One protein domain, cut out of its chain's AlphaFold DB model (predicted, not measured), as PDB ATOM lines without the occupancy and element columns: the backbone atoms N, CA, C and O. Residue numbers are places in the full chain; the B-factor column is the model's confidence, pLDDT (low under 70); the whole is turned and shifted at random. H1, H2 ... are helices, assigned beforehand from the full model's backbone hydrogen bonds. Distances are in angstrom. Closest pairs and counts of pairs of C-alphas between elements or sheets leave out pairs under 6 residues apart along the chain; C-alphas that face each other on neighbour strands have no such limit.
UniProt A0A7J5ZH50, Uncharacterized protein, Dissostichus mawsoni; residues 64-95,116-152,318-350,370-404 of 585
ATOM      1  N   THR A  64     128.794 131.231  92.849       81.25
ATOM      2  CA  THR A  64     127.480 131.085  93.512       81.25
ATOM      3  C   THR A  64     126.779 129.769  93.133       81.25
ATOM      4  O   THR A  64     126.129 129.145  93.972       81.25
ATOM      5  N   GLN A  65     126.919 129.314  91.882       83.31
ATOM      6  CA  GLN A  65     126.402 128.021  91.418       83.31
ATOM      7  C   GLN A  65     127.124 126.847  92.090       83.31
ATOM      8  O   GLN A  65     126.458 125.941  92.590       83.31
ATOM      9  N   LEU A  66     128.460 126.873  92.153       86.00
ATOM     10  CA  LEU A  66     129.239 125.859  92.870       86.00
ATOM     11  C   LEU A  66     128.867 125.829  94.357       86.00
ATOM     12  O   LEU A  66     128.576 124.759  94.879       86.00
ATOM     13  N   ASP A  67     128.796 126.980  95.023       87.94
ATOM     14  CA  ASP A  67     128.458 127.077  96.447       87.94
ATOM     15  C   ASP A  67     127.044 126.542  96.743       87.94
ATOM     16  O   ASP A  67     126.824 125.867  97.753       87.94
ATOM     17  N   SER A  68     126.089 126.753  95.829       91.00
ATOM     18  CA  SER A  68     124.746 126.169  95.920       91.00
ATOM     19  C   SER A  68     124.739 124.648  95.713       91.00
ATOM     20  O   SER A  68     123.996 123.957  96.411       91.00
ATOM     21  N   ILE A  69     125.554 124.113  94.796       90.12
ATOM     22  CA  ILE A  69     125.711 122.660  94.601       90.12
ATOM     23  C   ILE A  69     126.378 122.029  95.830       90.12
ATOM     24  O   ILE A  69     125.929 120.988  96.300       90.12
ATOM     25  N   PHE A  70     127.413 122.669  96.380       90.06
ATOM     26  CA  PHE A  70     128.131 122.185  97.558       90.06
ATOM     27  C   PHE A  70     127.289 122.234  98.835       90.06
ATOM     28  O   PHE A  70     127.400 121.323  99.648       90.06
ATOM     29  N   THR A  71     126.398 123.219  98.979       91.19
ATOM     30  CA  THR A  71     125.435 123.275 100.093       91.19
ATOM     31  C   THR A  71     124.441 122.109 100.020       91.19
ATOM     32  O   THR A  71     124.279 121.378 100.993       91.19
ATOM     33  N   LEU A  72     123.844 121.859  98.846       92.19
ATOM     34  CA  LEU A  72     122.929 120.727  98.644       92.19
ATOM     35  C   LEU A  72     123.629 119.369  98.847       92.19
ATOM     36  O   LEU A  72     123.055 118.440  99.414       92.19
ATOM     37  N   LEU A  73     124.891 119.265  98.423       91.69
ATOM     38  CA  LEU A  73     125.742 118.095  98.638       91.69
ATOM     39  C   LEU A  73     126.090 117.892 100.124       91.69
ATOM     40  O   LEU A  73     126.136 116.750 100.581       91.69
ATOM     41  N   GLU A  74     126.290 118.970 100.890       93.44
ATOM     42  CA  GLU A  74     126.460 118.904 102.344       93.44
ATOM     43  C   GLU A  74     125.198 118.355 103.017       93.44
ATOM     44  O   GLU A  74     125.287 117.372 103.753       93.44
ATOM     45  N   ASP A  75     124.024 118.916 102.706       92.81
ATOM     46  CA  ASP A  75     122.740 118.476 103.265       92.81
ATOM     47  C   ASP A  75     122.444 117.003 102.938       92.81
ATOM     48  O   ASP A  75     122.028 116.241 103.817       92.81
ATOM     49  N   HIS A  76     122.716 116.562 101.704       90.94
ATOM     50  CA  HIS A  76     122.564 115.161 101.295       90.94
ATOM     51  C   HIS A  76     123.499 114.226 102.082       90.94
ATOM     52  O   HIS A  76     123.046 113.207 102.611       90.94
ATOM     53  N   ILE A  77     124.788 114.567 102.210       90.81
ATOM     54  CA  ILE A  77     125.759 113.734 102.937       90.81
ATOM     55  C   ILE A  77     125.463 113.732 104.446       90.81
ATOM     56  O   ILE A  77     125.508 112.673 105.068       90.81
ATOM     57  N   VAL A  78     125.117 114.872 105.047       90.94
ATOM     58  CA  VAL A  78     124.772 114.965 106.478       90.94
ATOM     59  C   VAL A  78     123.480 114.202 106.787       90.94
ATOM     60  O   VAL A  78     123.414 113.497 107.795       90.94
ATOM     61  N   THR A  79     122.477 114.260 105.905       89.94
ATOM     62  CA  THR A  79     121.248 113.457 106.027       89.94
ATOM     63  C   THR A  79     121.554 111.962 105.934       89.94
ATOM     64  O   THR A  79     121.072 111.183 106.759       89.94
ATOM     65  N   PHE A  80     122.412 111.556 104.994       89.56
ATOM     66  CA  PHE A  80     122.882 110.176 104.871       89.56
ATOM     67  C   PHE A  80     123.601 109.701 106.143       89.56
ATOM     68  O   PHE A  80     123.196 108.683 106.703       89.56
ATOM     69  N   VAL A  81     124.570 110.471 106.660       89.88
ATOM     70  CA  VAL A  81     125.291 110.190 107.920       89.88
ATOM     71  C   VAL A  81     124.320 109.973 109.080       89.88
ATOM     72  O   VAL A  81     124.379 108.930 109.726       89.88
ATOM     73  N   LYS A  82     123.382 110.904 109.307       89.38
ATOM     74  CA  LYS A  82     122.347 110.784 110.351       89.38
ATOM     75  C   LYS A  82     121.502 109.518 110.167       89.38
ATOM     76  O   LYS A  82     121.213 108.811 111.132       89.38
ATOM     77  N   SER A  83     121.118 109.201 108.928       86.06
ATOM     78  CA  SER A  83     120.296 108.024 108.625       86.06
ATOM     79  C   SER A  83     121.030 106.697 108.853       86.06
ATOM     80  O   SER A  83     120.427 105.755 109.365       86.06
ATOM     81  N   GLU A  84     122.322 106.615 108.522       88.56
ATOM     82  CA  GLU A  84     123.128 105.406 108.699       88.56
ATOM     83  C   GLU A  84     123.582 105.242 110.159       88.56
ATOM     84  O   GLU A  84     123.464 104.139 110.691       88.56
ATOM     85  N   LEU A  85     123.976 106.316 110.863       86.94
ATOM     86  CA  LEU A  85     124.218 106.262 112.315       86.94
ATOM     87  C   LEU A  85     122.990 105.745 113.062       86.94
ATOM     88  O   LEU A  85     123.118 104.840 113.880       86.94
ATOM     89  N   LYS A  86     121.790 106.234 112.730       86.12
ATOM     90  CA  LYS A  86     120.542 105.781 113.360       86.12
ATOM     91  C   LYS A  86     120.210 104.312 113.060       86.12
ATOM     92  O   LYS A  86     119.585 103.654 113.891       86.12
ATOM     93  N   LYS A  87     120.631 103.767 111.910       83.44
ATOM     94  CA  LYS A  87     120.533 102.323 111.608       83.44
ATOM     95  C   LYS A  87     121.519 101.512 112.451       83.44
ATOM     96  O   LYS A  87     121.133 100.486 112.999       83.44
ATOM     97  N   ILE A  88     122.755 101.992 112.592       83.12
ATOM     98  CA  ILE A  88     123.795 101.360 113.415       83.12
ATOM     99  C   ILE A  88     123.390 101.368 114.898       83.12
ATOM    100  O   ILE A  88     123.392 100.317 115.528       83.12
ATOM    101  N   GLN A  89     122.966 102.516 115.431       83.25
ATOM    102  CA  GLN A  89     122.467 102.678 116.800       83.25
ATOM    103  C   GLN A  89     121.325 101.693 117.093       83.25
ATOM    104  O   GLN A  89     121.413 100.935 118.052       83.25
ATOM    105  N   LYS A  90     120.312 101.612 116.212       77.25
ATOM    106  CA  LYS A  90     119.209 100.635 116.317       77.25
ATOM    107  C   LYS A  90     119.664  99.172 116.291       77.25
ATOM    108  O   LYS A  90     119.042  98.339 116.939       77.25
ATOM    109  N   ALA A  91     120.702  98.846 115.520       70.62
ATOM    110  CA  ALA A  91     121.240  97.487 115.443       70.62
ATOM    111  C   ALA A  91     122.047  97.090 116.695       70.62
ATOM    112  O   ALA A  91     122.277  95.903 116.911       70.62
ATOM    113  N   LEU A  92     122.471  98.068 117.502       69.50
ATOM    114  CA  LEU A  92     123.233  97.873 118.737       69.50
ATOM    115  C   LEU A  92     122.377  98.012 120.003       69.50
ATOM    116  O   LEU A  92     122.652  97.340 120.986       69.50
ATOM    117  N   SER A  93     121.316  98.823 119.981       65.81
ATOM    118  CA  SER A  93     120.390  99.032 121.107       65.81
ATOM    119  C   SER A  93     119.359  97.903 121.290       65.81
ATOM    120  O   SER A  93     118.293  98.125 121.860       65.81
ATOM    121  N   SER A  94     119.599  96.725 120.713       49.25
ATOM    122  CA  SER A  94     118.605  95.655 120.567       49.25
ATOM    123  C   SER A  94     118.877  94.487 121.521       49.25
ATOM    124  O   SER A  94     119.046  93.349 121.074       49.25
ATOM    125  N   ASP A  95     118.858  94.757 122.829       36.88
ATOM    126  CA  ASP A  95     118.914  93.753 123.908       36.88
ATOM    127  C   ASP A  95     117.595  92.936 124.018       36.88
ATOM    128  O   ASP A  95     116.968  92.858 125.071       36.88
ATOM    129  N   GLU A 116     127.008 101.099  93.706       69.44
ATOM    130  CA  GLU A 116     127.525 102.371  94.223       69.44
ATOM    131  C   GLU A 116     126.922 102.736  95.595       69.44
ATOM    132  O   GLU A 116     127.648 103.189  96.486       69.44
ATOM    133  N   GLN A 117     125.642 102.425  95.836       74.88
ATOM    134  CA  GLN A 117     124.995 102.601  97.144       74.88
ATOM    135  C   GLN A 117     125.498 101.586  98.191       74.88
ATOM    136  O   GLN A 117     125.563 101.908  99.380       74.88
ATOM    137  N   ARG A 118     125.916 100.376  97.789       78.38
ATOM    138  CA  ARG A 118     126.620  99.449  98.695       78.38
ATOM    139  C   ARG A 118     127.993  99.984  99.091       78.38
ATOM    140  O   ARG A 118     128.320 100.007 100.279       78.38
ATOM    141  N   ARG A 119     128.763 100.488  98.122       77.94
ATOM    142  CA  ARG A 119     130.091 101.079  98.360       77.94
ATOM    143  C   ARG A 119     130.031 102.331  99.232       77.94
ATOM    144  O   ARG A 119     130.918 102.511 100.062       77.94
ATOM    145  N   SER A 120     129.000 103.170  99.106       84.25
ATOM    146  CA  SER A 120     128.844 104.342  99.980       84.25
ATOM    147  C   SER A 120     128.513 103.960 101.431       84.25
ATOM    148  O   SER A 120     129.041 104.599 102.342       84.25
ATOM    149  N   ARG A 121     127.758 102.874 101.682       84.94
ATOM    150  CA  ARG A 121     127.578 102.323 103.045       84.94
ATOM    151  C   ARG A 121     128.853 101.679 103.602       84.94
ATOM    152  O   ARG A 121     129.177 101.902 104.765       84.94
ATOM    153  N   GLU A 122     129.606 100.920 102.802       84.69
ATOM    154  CA  GLU A 122     130.893 100.351 103.246       84.69
ATOM    155  C   GLU A 122     131.902 101.457 103.592       84.69
ATOM    156  O   GLU A 122     132.535 101.424 104.650       84.69
ATOM    157  N   ALA A 123     132.004 102.475 102.732       87.44
ATOM    158  CA  ALA A 123     132.811 103.662 102.973       87.44
ATOM    159  C   ALA A 123     132.372 104.392 104.252       87.44
ATOM    160  O   ALA A 123     133.215 104.708 105.093       87.44
ATOM    161  N   PHE A 124     131.066 104.588 104.450       90.19
ATOM    162  CA  PHE A 124     130.542 105.199 105.668       90.19
ATOM    163  C   PHE A 124     130.952 104.410 106.918       90.19
ATOM    164  O   PHE A 124     131.564 104.976 107.820       90.19
ATOM    165  N   LEU A 125     130.748 103.088 106.919       89.06
ATOM    166  CA  LEU A 125     131.174 102.212 108.011       89.06
ATOM    167  C   LEU A 125     132.694 102.213 108.244       89.06
ATOM    168  O   LEU A 125     133.138 101.777 109.302       89.06
ATOM    169  N   ASN A 126     133.528 102.619 107.284       88.69
ATOM    170  CA  ASN A 126     134.970 102.779 107.509       88.69
ATOM    171  C   ASN A 126     135.277 104.098 108.238       88.69
ATOM    172  O   ASN A 126     136.084 104.096 109.166       88.69
ATOM    173  N   ILE A 127     134.561 105.179 107.909       88.44
ATOM    174  CA  ILE A 127     134.616 106.454 108.643       88.44
ATOM    175  C   ILE A 127     134.111 106.266 110.085       88.44
ATOM    176  O   ILE A 127     134.751 106.742 111.022       88.44
ATOM    177  N   THR A 128     133.015 105.522 110.292       88.81
ATOM    178  CA  THR A 128     132.476 105.242 111.637       88.81
ATOM    179  C   THR A 128     133.487 104.508 112.524       88.81
ATOM    180  O   THR A 128     133.691 104.913 113.667       88.81
ATOM    181  N   LEU A 129     134.157 103.466 112.007       88.69
ATOM    182  CA  LEU A 129     135.171 102.721 112.771       88.69
ATOM    183  C   LEU A 129     136.362 103.594 113.177       88.69
ATOM    184  O   LEU A 129     136.811 103.502 114.318       88.69
ATOM    185  N   HIS A 130     136.843 104.449 112.270       86.75
ATOM    186  CA  HIS A 130     137.927 105.386 112.559       86.75
ATOM    187  C   HIS A 130     137.571 106.299 113.739       86.75
ATOM    188  O   HIS A 130     138.311 106.339 114.718       86.75
ATOM    189  N   PHE A 131     136.416 106.974 113.699       86.25
ATOM    190  CA  PHE A 131     136.035 107.887 114.781       86.25
ATOM    191  C   PHE A 131     135.774 107.168 116.106       86.25
ATOM    192  O   PHE A 131     136.195 107.671 117.144       86.25
ATOM    193  N   LEU A 132     135.191 105.964 116.091       86.81
ATOM    194  CA  LEU A 132     135.065 105.145 117.300       86.81
ATOM    195  C   LEU A 132     136.434 104.818 117.920       86.81
ATOM    196  O   LEU A 132     136.595 104.957 119.133       86.81
ATOM    197  N   ARG A 133     137.445 104.478 117.109       87.38
ATOM    198  CA  ARG A 133     138.827 104.269 117.580       87.38
ATOM    199  C   ARG A 133     139.471 105.552 118.099       87.38
ATOM    200  O   ARG A 133     140.037 105.535 119.189       87.38
ATOM    201  N   SER A 134     139.313 106.681 117.405       81.69
ATOM    202  CA  SER A 134     139.770 107.993 117.896       81.69
ATOM    203  C   SER A 134     139.129 108.367 119.244       81.69
ATOM    204  O   SER A 134     139.788 108.944 120.107       81.69
ATOM    205  N   MET A 135     137.864 107.989 119.450       84.69
ATOM    206  CA  MET A 135     137.099 108.158 120.694       84.69
ATOM    207  C   MET A 135     137.371 107.059 121.746       84.69
ATOM    208  O   MET A 135     136.735 107.059 122.802       84.69
ATOM    209  N   LYS A 136     138.309 106.134 121.484       84.81
ATOM    210  CA  LYS A 136     138.685 104.983 122.336       84.81
ATOM    211  C   LYS A 136     137.548 103.992 122.627       84.81
ATOM    212  O   LYS A 136     137.613 103.228 123.584       84.81
ATOM    213  N   GLN A 137     136.525 103.972 121.779       81.00
ATOM    214  CA  GLN A 137     135.413 103.019 121.811       81.00
ATOM    215  C   GLN A 137     135.788 101.744 121.035       81.00
ATOM    216  O   GLN A 137     135.135 101.374 120.059       81.00
ATOM    217  N   GLU A 138     136.891 101.101 121.434       80.94
ATOM    218  CA  GLU A 138     137.481  99.961 120.712       80.94
ATOM    219  C   GLU A 138     136.531  98.757 120.652       80.94
ATOM    220  O   GLU A 138     136.337  98.192 119.579       80.94
ATOM    221  N   GLU A 139     135.853  98.422 121.755       75.62
ATOM    222  CA  GLU A 139     134.874  97.325 121.806       75.62
ATOM    223  C   GLU A 139     133.697  97.556 120.840       75.62
ATOM    224  O   GLU A 139     133.257  96.638 120.145       75.62
ATOM    225  N   LEU A 140     133.231  98.806 120.732       78.62
ATOM    226  CA  LEU A 140     132.147  99.208 119.834       78.62
ATOM    227  C   LEU A 140     132.595  99.187 118.362       78.62
ATOM    228  O   LEU A 140     131.838  98.775 117.480       78.62
ATOM    229  N   ALA A 141     133.844  99.582 118.095       82.75
ATOM    230  CA  ALA A 141     134.460  99.480 116.778       82.75
ATOM    231  C   ALA A 141     134.640  98.013 116.349       82.75
ATOM    232  O   ALA A 141     134.287  97.651 115.228       82.75
ATOM    233  N   ASP A 142     135.129  97.142 117.227       77.44
ATOM    234  CA  ASP A 142     135.355  95.735 116.894       77.44
ATOM    235  C   ASP A 142     134.040  94.948 116.771       77.44
ATOM    236  O   ASP A 142     133.921  94.103 115.878       77.44
ATOM    237  N   LEU A 143     133.003  95.296 117.543       76.50
ATOM    238  CA  LEU A 143     131.637  94.803 117.339       76.50
ATOM    239  C   LEU A 143     131.119  95.172 115.935       76.50
ATOM    240  O   LEU A 143     130.684  94.292 115.186       76.50
ATOM    241  N   LEU A 144     131.263  96.436 115.520       80.19
ATOM    242  CA  LEU A 144     130.884  96.906 114.180       80.19
ATOM    243  C   LEU A 144     131.821  96.452 113.050       80.19
ATOM    244  O   LEU A 144     131.426  96.468 111.884       80.19
ATOM    245  N   GLN A 145     133.044  96.018 113.348       78.06
ATOM    246  CA  GLN A 145     133.906  95.357 112.369       78.06
ATOM    247  C   GLN A 145     133.585  93.862 112.252       78.06
ATOM    248  O   GLN A 145     133.715  93.292 111.166       78.06
ATOM    249  N   SER A 146     133.117  93.221 113.328       63.47
ATOM    250  CA  SER A 146     132.680  91.822 113.302       63.47
ATOM    251  C   SER A 146     131.484  91.621 112.363       63.47
ATOM    252  O   SER A 146     131.469  90.650 111.600       63.47
ATOM    253  N   SER A 147     130.558  92.589 112.328       59.66
ATOM    254  CA  SER A 147     129.353  92.552 111.492       59.66
ATOM    255  C   SER A 147     129.606  92.775 109.996       59.66
ATOM    256  O   SER A 147     128.781  92.381 109.172       59.66
ATOM    257  N   LYS A 148     130.779  93.300 109.606       56.00
ATOM    258  CA  LYS A 148     131.190  93.443 108.190       56.00
ATOM    259  C   LYS A 148     131.438  92.108 107.477       56.00
ATOM    260  O   LYS A 148     131.620  92.087 106.260       56.00
ATOM    261  N   ARG A 149     131.481  90.979 108.194       46.00
ATOM    262  CA  ARG A 149     131.632  89.653 107.574       46.00
ATOM    263  C   ARG A 149     130.324  89.260 106.869       46.00
ATOM    264  O   ARG A 149     129.279  89.296 107.515       46.00
ATOM    265  N   PRO A 150     130.339  88.805 105.600       36.28
ATOM    266  CA  PRO A 150     129.137  88.289 104.945       36.28
ATOM    267  C   PRO A 150     128.514  87.136 105.752       36.28
ATOM    268  O   PRO A 150     129.090  86.054 105.844       36.28
ATOM    269  N   GLY A 151     127.353  87.392 106.364       42.50
ATOM    270  CA  GLY A 151     126.682  86.482 107.306       42.50
ATOM    271  C   GLY A 151     126.672  86.926 108.779       42.50
ATOM    272  O   GLY A 151     126.070  86.232 109.590       42.50
ATOM    273  N   ALA A 152     127.283  88.062 109.133       39.41
ATOM    274  CA  ALA A 152     127.362  88.586 110.503       39.41
ATOM    275  C   ALA A 152     126.414  89.775 110.780       39.41
ATOM    276  O   ALA A 152     126.737  90.683 111.541       39.41
ATOM    277  N   GLN A 318     121.314 102.380 127.704       60.78
ATOM    278  CA  GLN A 318     120.777 103.145 126.575       60.78
ATOM    279  C   GLN A 318     121.263 104.604 126.590       60.78
ATOM    280  O   GLN A 318     121.728 105.113 125.573       60.78
ATOM    281  N   THR A 319     121.242 105.260 127.757       70.94
ATOM    282  CA  THR A 319     121.700 106.655 127.898       70.94
ATOM    283  C   THR A 319     123.197 106.818 127.587       70.94
ATOM    284  O   THR A 319     123.601 107.838 127.026       70.94
ATOM    285  N   GLN A 320     124.032 105.823 127.913       75.50
ATOM    286  CA  GLN A 320     125.452 105.819 127.537       75.50
ATOM    287  C   GLN A 320     125.633 105.672 126.020       75.50
ATOM    288  O   GLN A 320     126.378 106.450 125.422       75.50
ATOM    289  N   LEU A 321     124.922 104.732 125.385       79.50
ATOM    290  CA  LEU A 321     124.963 104.550 123.930       79.50
ATOM    291  C   LEU A 321     124.504 105.812 123.190       79.50
ATOM    292  O   LEU A 321     125.200 106.271 122.287       79.50
ATOM    293  N   ASP A 322     123.393 106.424 123.600       82.94
ATOM    294  CA  ASP A 322     122.869 107.641 122.967       82.94
ATOM    295  C   ASP A 322     123.842 108.827 123.097       82.94
ATOM    296  O   ASP A 322     124.010 109.607 122.156       82.94
ATOM    297  N   SER A 323     124.557 108.930 124.224       88.56
ATOM    298  CA  SER A 323     125.623 109.921 124.418       88.56
ATOM    299  C   SER A 323     126.816 109.681 123.480       88.56
ATOM    300  O   SER A 323     127.277 110.622 122.829       88.56
ATOM    301  N   ILE A 324     127.272 108.429 123.349       86.25
ATOM    302  CA  ILE A 324     128.362 108.046 122.435       86.25
ATOM    303  C   ILE A 324     127.966 108.312 120.976       86.25
ATOM    304  O   ILE A 324     128.755 108.891 120.231       86.25
ATOM    305  N   PHE A 325     126.745 107.948 120.570       87.31
ATOM    306  CA  PHE A 325     126.255 108.162 119.206       87.31
ATOM    307  C   PHE A 325     126.045 109.642 118.867       87.31
ATOM    308  O   PHE A 325     126.344 110.041 117.744       87.31
ATOM    309  N   THR A 326     125.625 110.470 119.830       89.12
ATOM    310  CA  THR A 326     125.532 111.931 119.643       89.12
ATOM    311  C   THR A 326     126.914 112.541 119.384       89.12
ATOM    312  O   THR A 326     127.106 113.250 118.400       89.12
ATOM    313  N   LEU A 327     127.910 112.207 120.213       90.06
ATOM    314  CA  LEU A 327     129.280 112.707 120.052       90.06
ATOM    315  C   LEU A 327     129.942 112.192 118.756       90.06
ATOM    316  O   LEU A 327     130.677 112.921 118.090       90.06
ATOM    317  N   LEU A 328     129.650 110.947 118.369       88.88
ATOM    318  CA  LEU A 328     130.085 110.351 117.105       88.88
ATOM    319  C   LEU A 328     129.463 111.058 115.888       88.88
ATOM    320  O   LEU A 328     130.152 111.263 114.887       88.88
ATOM    321  N   GLU A 329     128.191 111.462 115.970       92.25
ATOM    322  CA  GLU A 329     127.535 112.266 114.936       92.25
ATOM    323  C   GLU A 329     128.226 113.623 114.767       92.25
ATOM    324  O   GLU A 329     128.615 113.961 113.649       92.25
ATOM    325  N   ASP A 330     128.465 114.355 115.859       90.94
ATOM    326  CA  ASP A 330     129.145 115.657 115.820       90.94
ATOM    327  C   ASP A 330     130.560 115.555 115.226       90.94
ATOM    328  O   ASP A 330     130.940 116.374 114.378       90.94
ATOM    329  N   HIS A 331     131.333 114.525 115.592       90.69
ATOM    330  CA  HIS A 331     132.657 114.281 115.010       90.69
ATOM    331  C   HIS A 331     132.594 113.991 113.502       90.69
ATOM    332  O   HIS A 331     133.348 114.597 112.733       90.69
ATOM    333  N   ILE A 332     131.687 113.114 113.054       90.81
ATOM    334  CA  ILE A 332     131.561 112.759 111.632       90.81
ATOM    335  C   ILE A 332     131.019 113.942 110.816       90.81
ATOM    336  O   ILE A 332     131.547 114.226 109.743       90.81
ATOM    337  N   VAL A 333     130.019 114.675 111.310       90.19
ATOM    338  CA  VAL A 333     129.462 115.858 110.629       90.19
ATOM    339  C   VAL A 333     130.500 116.983 110.538       90.19
ATOM    340  O   VAL A 333     130.625 117.619 109.488       90.19
ATOM    341  N   THR A 334     131.308 117.193 111.581       90.06
ATOM    342  CA  THR A 334     132.431 118.148 111.551       90.06
ATOM    343  C   THR A 334     133.485 117.738 110.519       90.06
ATOM    344  O   THR A 334     133.941 118.572 109.731       90.06
ATOM    345  N   PHE A 335     133.833 116.450 110.462       90.38
ATOM    346  CA  PHE A 335     134.742 115.900 109.458       90.38
ATOM    347  C   PHE A 335     134.215 116.106 108.032       90.38
ATOM    348  O   PHE A 335     134.934 116.685 107.215       90.38
ATOM    349  N   VAL A 336     132.952 115.741 107.765       90.12
ATOM    350  CA  VAL A 336     132.260 115.946 106.477       90.12
ATOM    351  C   VAL A 336     132.357 117.403 106.029       90.12
ATOM    352  O   VAL A 336     132.864 117.659 104.941       90.12
ATOM    353  N   LYS A 337     131.961 118.362 106.878       90.38
ATOM    354  CA  LYS A 337     132.058 119.805 106.582       90.38
ATOM    355  C   LYS A 337     133.499 120.224 106.259       90.38
ATOM    356  O   LYS A 337     133.741 120.973 105.313       90.38
ATOM    357  N   SER A 338     134.473 119.724 107.024       88.62
ATOM    358  CA  SER A 338     135.886 120.083 106.851       88.62
ATOM    359  C   SER A 338     136.505 119.537 105.557       88.62
ATOM    360  O   SER A 338     137.258 120.254 104.900       88.62
ATOM    361  N   GLU A 339     136.190 118.300 105.164       89.81
ATOM    362  CA  GLU A 339     136.706 117.680 103.939       89.81
ATOM    363  C   GLU A 339     135.943 118.172 102.702       89.81
ATOM    364  O   GLU A 339     136.561 118.443 101.672       89.81
ATOM    365  N   LEU A 340     134.627 118.399 102.801       89.75
ATOM    366  CA  LEU A 340     133.831 118.962 101.708       89.75
ATOM    367  C   LEU A 340     134.324 120.365 101.322       89.75
ATOM    368  O   LEU A 340     134.520 120.645 100.141       89.75
ATOM    369  N   LYS A 341     134.654 121.206 102.311       89.56
ATOM    370  CA  LYS A 341     135.268 122.527 102.095       89.56
ATOM    371  C   LYS A 341     136.649 122.449 101.424       89.56
ATOM    372  O   LYS A 341     137.002 123.333 100.641       89.56
ATOM    373  N   LYS A 342     137.436 121.394 101.683       88.69
ATOM    374  CA  LYS A 342     138.715 121.143 100.981       88.69
ATOM    375  C   LYS A 342     138.473 120.756  99.519       88.69
ATOM    376  O   LYS A 342     139.169 121.265  98.645       88.69
ATOM    377  N   ILE A 343     137.467 119.919  99.251       88.25
ATOM    378  CA  ILE A 343     137.052 119.533  97.892       88.25
ATOM    379  C   ILE A 343     136.543 120.752  97.104       88.25
ATOM    380  O   ILE A 343     136.991 120.974  95.982       88.25
ATOM    381  N   GLN A 344     135.681 121.580  97.704       88.31
ATOM    382  CA  GLN A 344     135.183 122.831  97.121       88.31
ATOM    383  C   GLN A 344     136.344 123.761  96.729       88.31
ATOM    384  O   GLN A 344     136.444 124.154  95.569       88.31
ATOM    385  N   LYS A 345     137.287 124.024  97.653       86.25
ATOM    386  CA  LYS A 345     138.485 124.846  97.391       86.25
ATOM    387  C   LYS A 345     139.382 124.268  96.285       86.25
ATOM    388  O   LYS A 345     139.985 125.028  95.532       86.25
ATOM    389  N   ALA A 346     139.485 122.942  96.180       80.94
ATOM    390  CA  ALA A 346     140.267 122.283  95.134       80.94
ATOM    391  C   ALA A 346     139.606 122.354  93.742       80.94
ATOM    392  O   ALA A 346     140.309 122.291  92.739       80.94
ATOM    393  N   LEU A 347     138.276 122.491  93.671       79.56
ATOM    394  CA  LEU A 347     137.509 122.558  92.418       79.56
ATOM    395  C   LEU A 347     137.171 123.990  91.964       79.56
ATOM    396  O   LEU A 347     136.793 124.175  90.805       79.56
ATOM    397  N   SER A 348     137.332 124.989  92.841       78.81
ATOM    398  CA  SER A 348     137.168 126.423  92.541       78.81
ATOM    399  C   SER A 348     138.465 127.128  92.107       78.81
ATOM    400  O   SER A 348     138.469 128.342  91.920       78.81
ATOM    401  N   SER A 349     139.589 126.408  92.019       64.31
ATOM    402  CA  SER A 349     140.923 126.977  91.774       64.31
ATOM    403  C   SER A 349     141.404 126.717  90.342       64.31
ATOM    404  O   SER A 349     142.302 125.906  90.127       64.31
ATOM    405  N   ASP A 350     140.847 127.431  89.362       50.41
ATOM    406  CA  ASP A 350     141.233 127.316  87.942       50.41
ATOM    407  C   ASP A 350     142.548 128.074  87.606       50.41
ATOM    408  O   ASP A 350     142.628 128.881  86.679       50.41
ATOM    409  N   GLU A 370     147.439 105.973 108.642       73.25
ATOM    410  CA  GLU A 370     146.947 105.131 107.556       73.25
ATOM    411  C   GLU A 370     145.417 104.942 107.639       73.25
ATOM    412  O   GLU A 370     144.752 104.816 106.611       73.25
ATOM    413  N   GLU A 371     144.833 104.995 108.843       69.81
ATOM    414  CA  GLU A 371     143.379 104.964 109.043       69.81
ATOM    415  C   GLU A 371     142.706 106.303 108.680       69.81
ATOM    416  O   GLU A 371     141.711 106.296 107.956       69.81
ATOM    417  N   GLN A 372     143.288 107.455 109.035       75.69
ATOM    418  CA  GLN A 372     142.777 108.775 108.628       75.69
ATOM    419  C   GLN A 372     142.863 108.983 107.102       75.69
ATOM    420  O   GLN A 372     141.971 109.580 106.491       75.69
ATOM    421  N   ARG A 373     143.889 108.433 106.435       80.25
ATOM    422  CA  ARG A 373     143.944 108.404 104.960       80.25
ATOM    423  C   ARG A 373     142.792 107.599 104.357       80.25
ATOM    424  O   ARG A 373     142.158 108.070 103.411       80.25
ATOM    425  N   ARG A 374     142.471 106.437 104.934       80.75
ATOM    426  CA  ARG A 374     141.325 105.609 104.519       80.75
ATOM    427  C   ARG A 374     139.990 106.304 104.784       80.75
ATOM    428  O   ARG A 374     139.111 106.216 103.935       80.75
ATOM    429  N   SER A 375     139.855 107.061 105.875       85.88
ATOM    430  CA  SER A 375     138.676 107.901 106.139       85.88
ATOM    431  C   SER A 375     138.467 108.970 105.064       85.88
ATOM    432  O   SER A 375     137.344 109.142 104.588       85.88
ATOM    433  N   ARG A 376     139.532 109.647 104.605       86.94
ATOM    434  CA  ARG A 376     139.433 110.606 103.486       86.94
ATOM    435  C   ARG A 376     139.130 109.931 102.144       86.94
ATOM    436  O   ARG A 376     138.353 110.469 101.359       86.94
ATOM    437  N   GLU A 377     139.698 108.756 101.864       85.81
ATOM    438  CA  GLU A 377     139.359 107.991 100.653       85.81
ATOM    439  C   GLU A 377     137.901 107.509 100.666       85.81
ATOM    440  O   GLU A 377     137.193 107.644  99.666       85.81
ATOM    441  N   ALA A 378     137.430 107.002 101.805       88.38
ATOM    442  CA  ALA A 378     136.040 106.626 102.010       88.38
ATOM    443  C   ALA A 378     135.101 107.829 101.828       88.38
ATOM    444  O   ALA A 378     134.095 107.720 101.126       88.38
ATOM    445  N   PHE A 379     135.458 108.994 102.378       91.50
ATOM    446  CA  PHE A 379     134.688 110.220 102.186       91.50
ATOM    447  C   PHE A 379     134.588 110.610 100.706       91.50
ATOM    448  O   PHE A 379     133.481 110.828 100.224       91.50
ATOM    449  N   LEU A 380     135.699 110.586  99.957       90.38
ATOM    450  CA  LEU A 380     135.692 110.839  98.510       90.38
ATOM    451  C   LEU A 380     134.745 109.892  97.754       90.38
ATOM    452  O   LEU A 380     134.035 110.340  96.856       90.38
ATOM    453  N   ASN A 381     134.684 108.609  98.124       89.75
ATOM    454  CA  ASN A 381     133.758 107.656  97.504       89.75
ATOM    455  C   ASN A 381     132.282 108.017  97.784       89.75
ATOM    456  O   ASN A 381     131.449 107.922  96.884       89.75
ATOM    457  N   ILE A 382     131.961 108.488  98.996       90.38
ATOM    458  CA  ILE A 382     130.619 108.988  99.349       90.38
ATOM    459  C   ILE A 382     130.298 110.273  98.567       90.38
ATOM    460  O   ILE A 382     129.217 110.382  97.989       90.38
ATOM    461  N   THR A 383     131.234 111.227  98.487       91.00
ATOM    462  CA  THR A 383     131.057 112.472  97.717       91.00
ATOM    463  C   THR A 383     130.780 112.187  96.239       91.00
ATOM    464  O   THR A 383     129.899 112.809  95.651       91.00
ATOM    465  N   LEU A 384     131.487 111.222  95.639       90.31
ATOM    466  CA  LEU A 384     131.299 110.833  94.238       90.31
ATOM    467  C   LEU A 384     129.921 110.207  93.975       90.31
ATOM    468  O   LEU A 384     129.274 110.585  93.000       90.31
ATOM    469  N   HIS A 385     129.444 109.330  94.864       89.50
ATOM    470  CA  HIS A 385     128.086 108.771  94.808       89.50
ATOM    471  C   HIS A 385     127.007 109.869  94.837       89.50
ATOM    472  O   HIS A 385     126.066 109.852  94.037       89.50
ATOM    473  N   PHE A 386     127.144 110.862  95.724       88.75
ATOM    474  CA  PHE A 386     126.166 111.948  95.814       88.75
ATOM    475  C   PHE A 386     126.243 112.932  94.642       88.75
ATOM    476  O   PHE A 386     125.203 113.295  94.102       88.75
ATOM    477  N   LEU A 387     127.438 113.273  94.146       89.50
ATOM    478  CA  LEU A 387     127.575 114.049  92.905       89.50
ATOM    479  C   LEU A 387     126.899 113.347  91.713       89.50
ATOM    480  O   LEU A 387     126.192 113.994  90.944       89.50
ATOM    481  N   ARG A 388     127.054 112.023  91.583       89.88
ATOM    482  CA  ARG A 388     126.441 111.225  90.506       89.88
ATOM    483  C   ARG A 388     124.922 111.136  90.609       89.88
ATOM    484  O   ARG A 388     124.236 111.401  89.626       89.88
ATOM    485  N   SER A 389     124.377 110.850  91.792       85.69
ATOM    486  CA  SER A 389     122.916 110.845  92.005       85.69
ATOM    487  C   SER A 389     122.286 112.240  91.844       85.69
ATOM    488  O   SER A 389     121.168 112.351  91.342       85.69
ATOM    489  N   MET A 390     123.031 113.315  92.133       88.00
ATOM    490  CA  MET A 390     122.681 114.709  91.803       88.00
ATOM    491  C   MET A 390     122.912 115.090  90.321       88.00
ATOM    492  O   MET A 390     122.722 116.252  89.950       88.00
ATOM    493  N   LYS A 391     123.322 114.137  89.467       88.06
ATOM    494  CA  LYS A 391     123.635 114.304  88.031       88.06
ATOM    495  C   LYS A 391     124.743 115.326  87.727       88.06
ATOM    496  O   LYS A 391     124.815 115.869  86.629       88.06
ATOM    497  N   GLN A 392     125.634 115.569  88.686       88.56
ATOM    498  CA  GLN A 392     126.804 116.442  88.567       88.56
ATOM    499  C   GLN A 392     128.018 115.662  88.027       88.56
ATOM    500  O   GLN A 392     129.077 115.614  88.656       88.56
ATOM    501  N   GLU A 393     127.853 115.010  86.871       87.38
ATOM    502  CA  GLU A 393     128.854 114.092  86.302       87.38
ATOM    503  C   GLU A 393     130.207 114.780  86.048       87.38
ATOM    504  O   GLU A 393     131.241 114.254  86.455       87.38
ATOM    505  N   GLU A 394     130.214 116.001  85.500       86.19
ATOM    506  CA  GLU A 394     131.447 116.770  85.267       86.19
ATOM    507  C   GLU A 394     132.225 117.064  86.562       86.19
ATOM    508  O   GLU A 394     133.457 117.019  86.577       86.19
ATOM    509  N   LEU A 395     131.528 117.333  87.673       87.06
ATOM    510  CA  LEU A 395     132.163 117.556  88.977       87.06
ATOM    511  C   LEU A 395     132.680 116.246  89.581       87.06
ATOM    512  O   LEU A 395     133.765 116.234  90.166       87.06
ATOM    513  N   ALA A 396     131.956 115.136  89.402       88.44
ATOM    514  CA  ALA A 396     132.420 113.814  89.813       88.44
ATOM    515  C   ALA A 396     133.687 113.395  89.043       88.44
ATOM    516  O   ALA A 396     134.643 112.905  89.649       88.44
ATOM    517  N   ASP A 397     133.745 113.644  87.735       87.56
ATOM    518  CA  ASP A 397     134.899 113.296  86.904       87.56
ATOM    519  C   ASP A 397     136.098 114.238  87.122       87.56
ATOM    520  O   ASP A 397     137.231 113.751  87.201       87.56
ATOM    521  N   ARG A 398     135.883 115.550  87.347       86.62
ATOM    522  CA  ARG A 398     136.938 116.476  87.831       86.62
ATOM    523  C   ARG A 398     137.500 116.031  89.189       86.62
ATOM    524  O   ARG A 398     138.711 116.083  89.407       86.62
ATOM    525  N   LEU A 399     136.655 115.539  90.099       86.44
ATOM    526  CA  LEU A 399     137.099 115.026  91.398       86.44
ATOM    527  C   LEU A 399     137.861 113.690  91.269       86.44
ATOM    528  O   LEU A 399     138.857 113.474  91.965       86.44
ATOM    529  N   GLN A 400     137.465 112.809  90.343       85.50
ATOM    530  CA  GLN A 400     138.191 111.563  90.068       85.50
ATOM    531  C   GLN A 400     139.531 111.779  89.362       85.50
ATOM    532  O   GLN A 400     140.497 111.085  89.693       85.50
ATOM    533  N   SER A 401     139.637 112.719  88.420       82.19
ATOM    534  CA  SER A 401     140.925 113.055  87.801       82.19
ATOM    535  C   SER A 401     141.886 113.653  88.837       82.19
ATOM    536  O   SER A 401     143.020 113.183  88.940       82.19
ATOM    537  N   SER A 402     141.394 114.551  89.700       75.81
ATOM    538  CA  SER A 402     142.113 115.117  90.856       75.81
ATOM    539  C   SER A 402     142.568 114.073  91.895       75.81
ATOM    540  O   SER A 402     143.542 114.287  92.622       75.81
ATOM    541  N   LYS A 403     141.908 112.910  91.994       75.69
ATOM    542  CA  LYS A 403     142.439 111.765  92.760       75.69
ATOM    543  C   LYS A 403     143.611 111.103  92.019       75.69
ATOM    544  O   LYS A 403     144.705 110.991  92.566       75.69
ATOM    545  N   ARG A 404     143.407 110.747  90.745       69.31
ATOM    546  CA  ARG A 404     144.384 110.010  89.918       69.31
ATOM    547  C   ARG A 404     145.697 110.771  89.675       69.31
ATOM    548  O   ARG A 404     146.723 110.126  89.450       69.31
TER     549      ARG A 404
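This is residues 64 to 95, 116 to 152, 318 to 350 and 370 to 404 of the 585 residues of an uncharacterized protein of Dissostichus mawsoni (UniProt A0A7J5ZH50). Two long helices, H4 and H1, lie side by side, and a second pair, H2 and H5, crosses over one side of them. H3 folds back on H2 and H6 on H5, toward opposite ends of the long axis. The printed part has 137 residues with six named helices, H1 to H6 in chain order, and no named strand: all helix, compact, radius of gyration of the C-alphas 15.7 A, spans 52 by 29 by 26 A.

H4, residues 318 to 347, is 42.7 A long; H1, residues 64 to 92, is 41.9 A long and begins with C-alpha 64 at (127.480, 131.085, 93.512). H2 is residues 116 to 134, H5 370 to 389, H3 138 to 146, and H6 393 to 404, ending with C-alpha 404 at (144.384, 110.010, 89.918).

H4 touches H1, closest C-alphas Val 333 and Val 78, 6.3 A, at a shallow tilt of 25 degrees, opposite ways. H2 touches H5, closest C-alphas Ala 123 and Ala 378, 4.5 A. H2 and H3 form a hairpin, as do H5 and H6. Every O i to N i+4 pair in H1 to H6 is within hydrogen-bond range.

Cuts 95 to 116, 152 to 318 and 350 to 370 span 32.1, 22.7 and 30.2 A between C-alphas. Seventeen residues, among them 146 to 152, have pLDDT under 70.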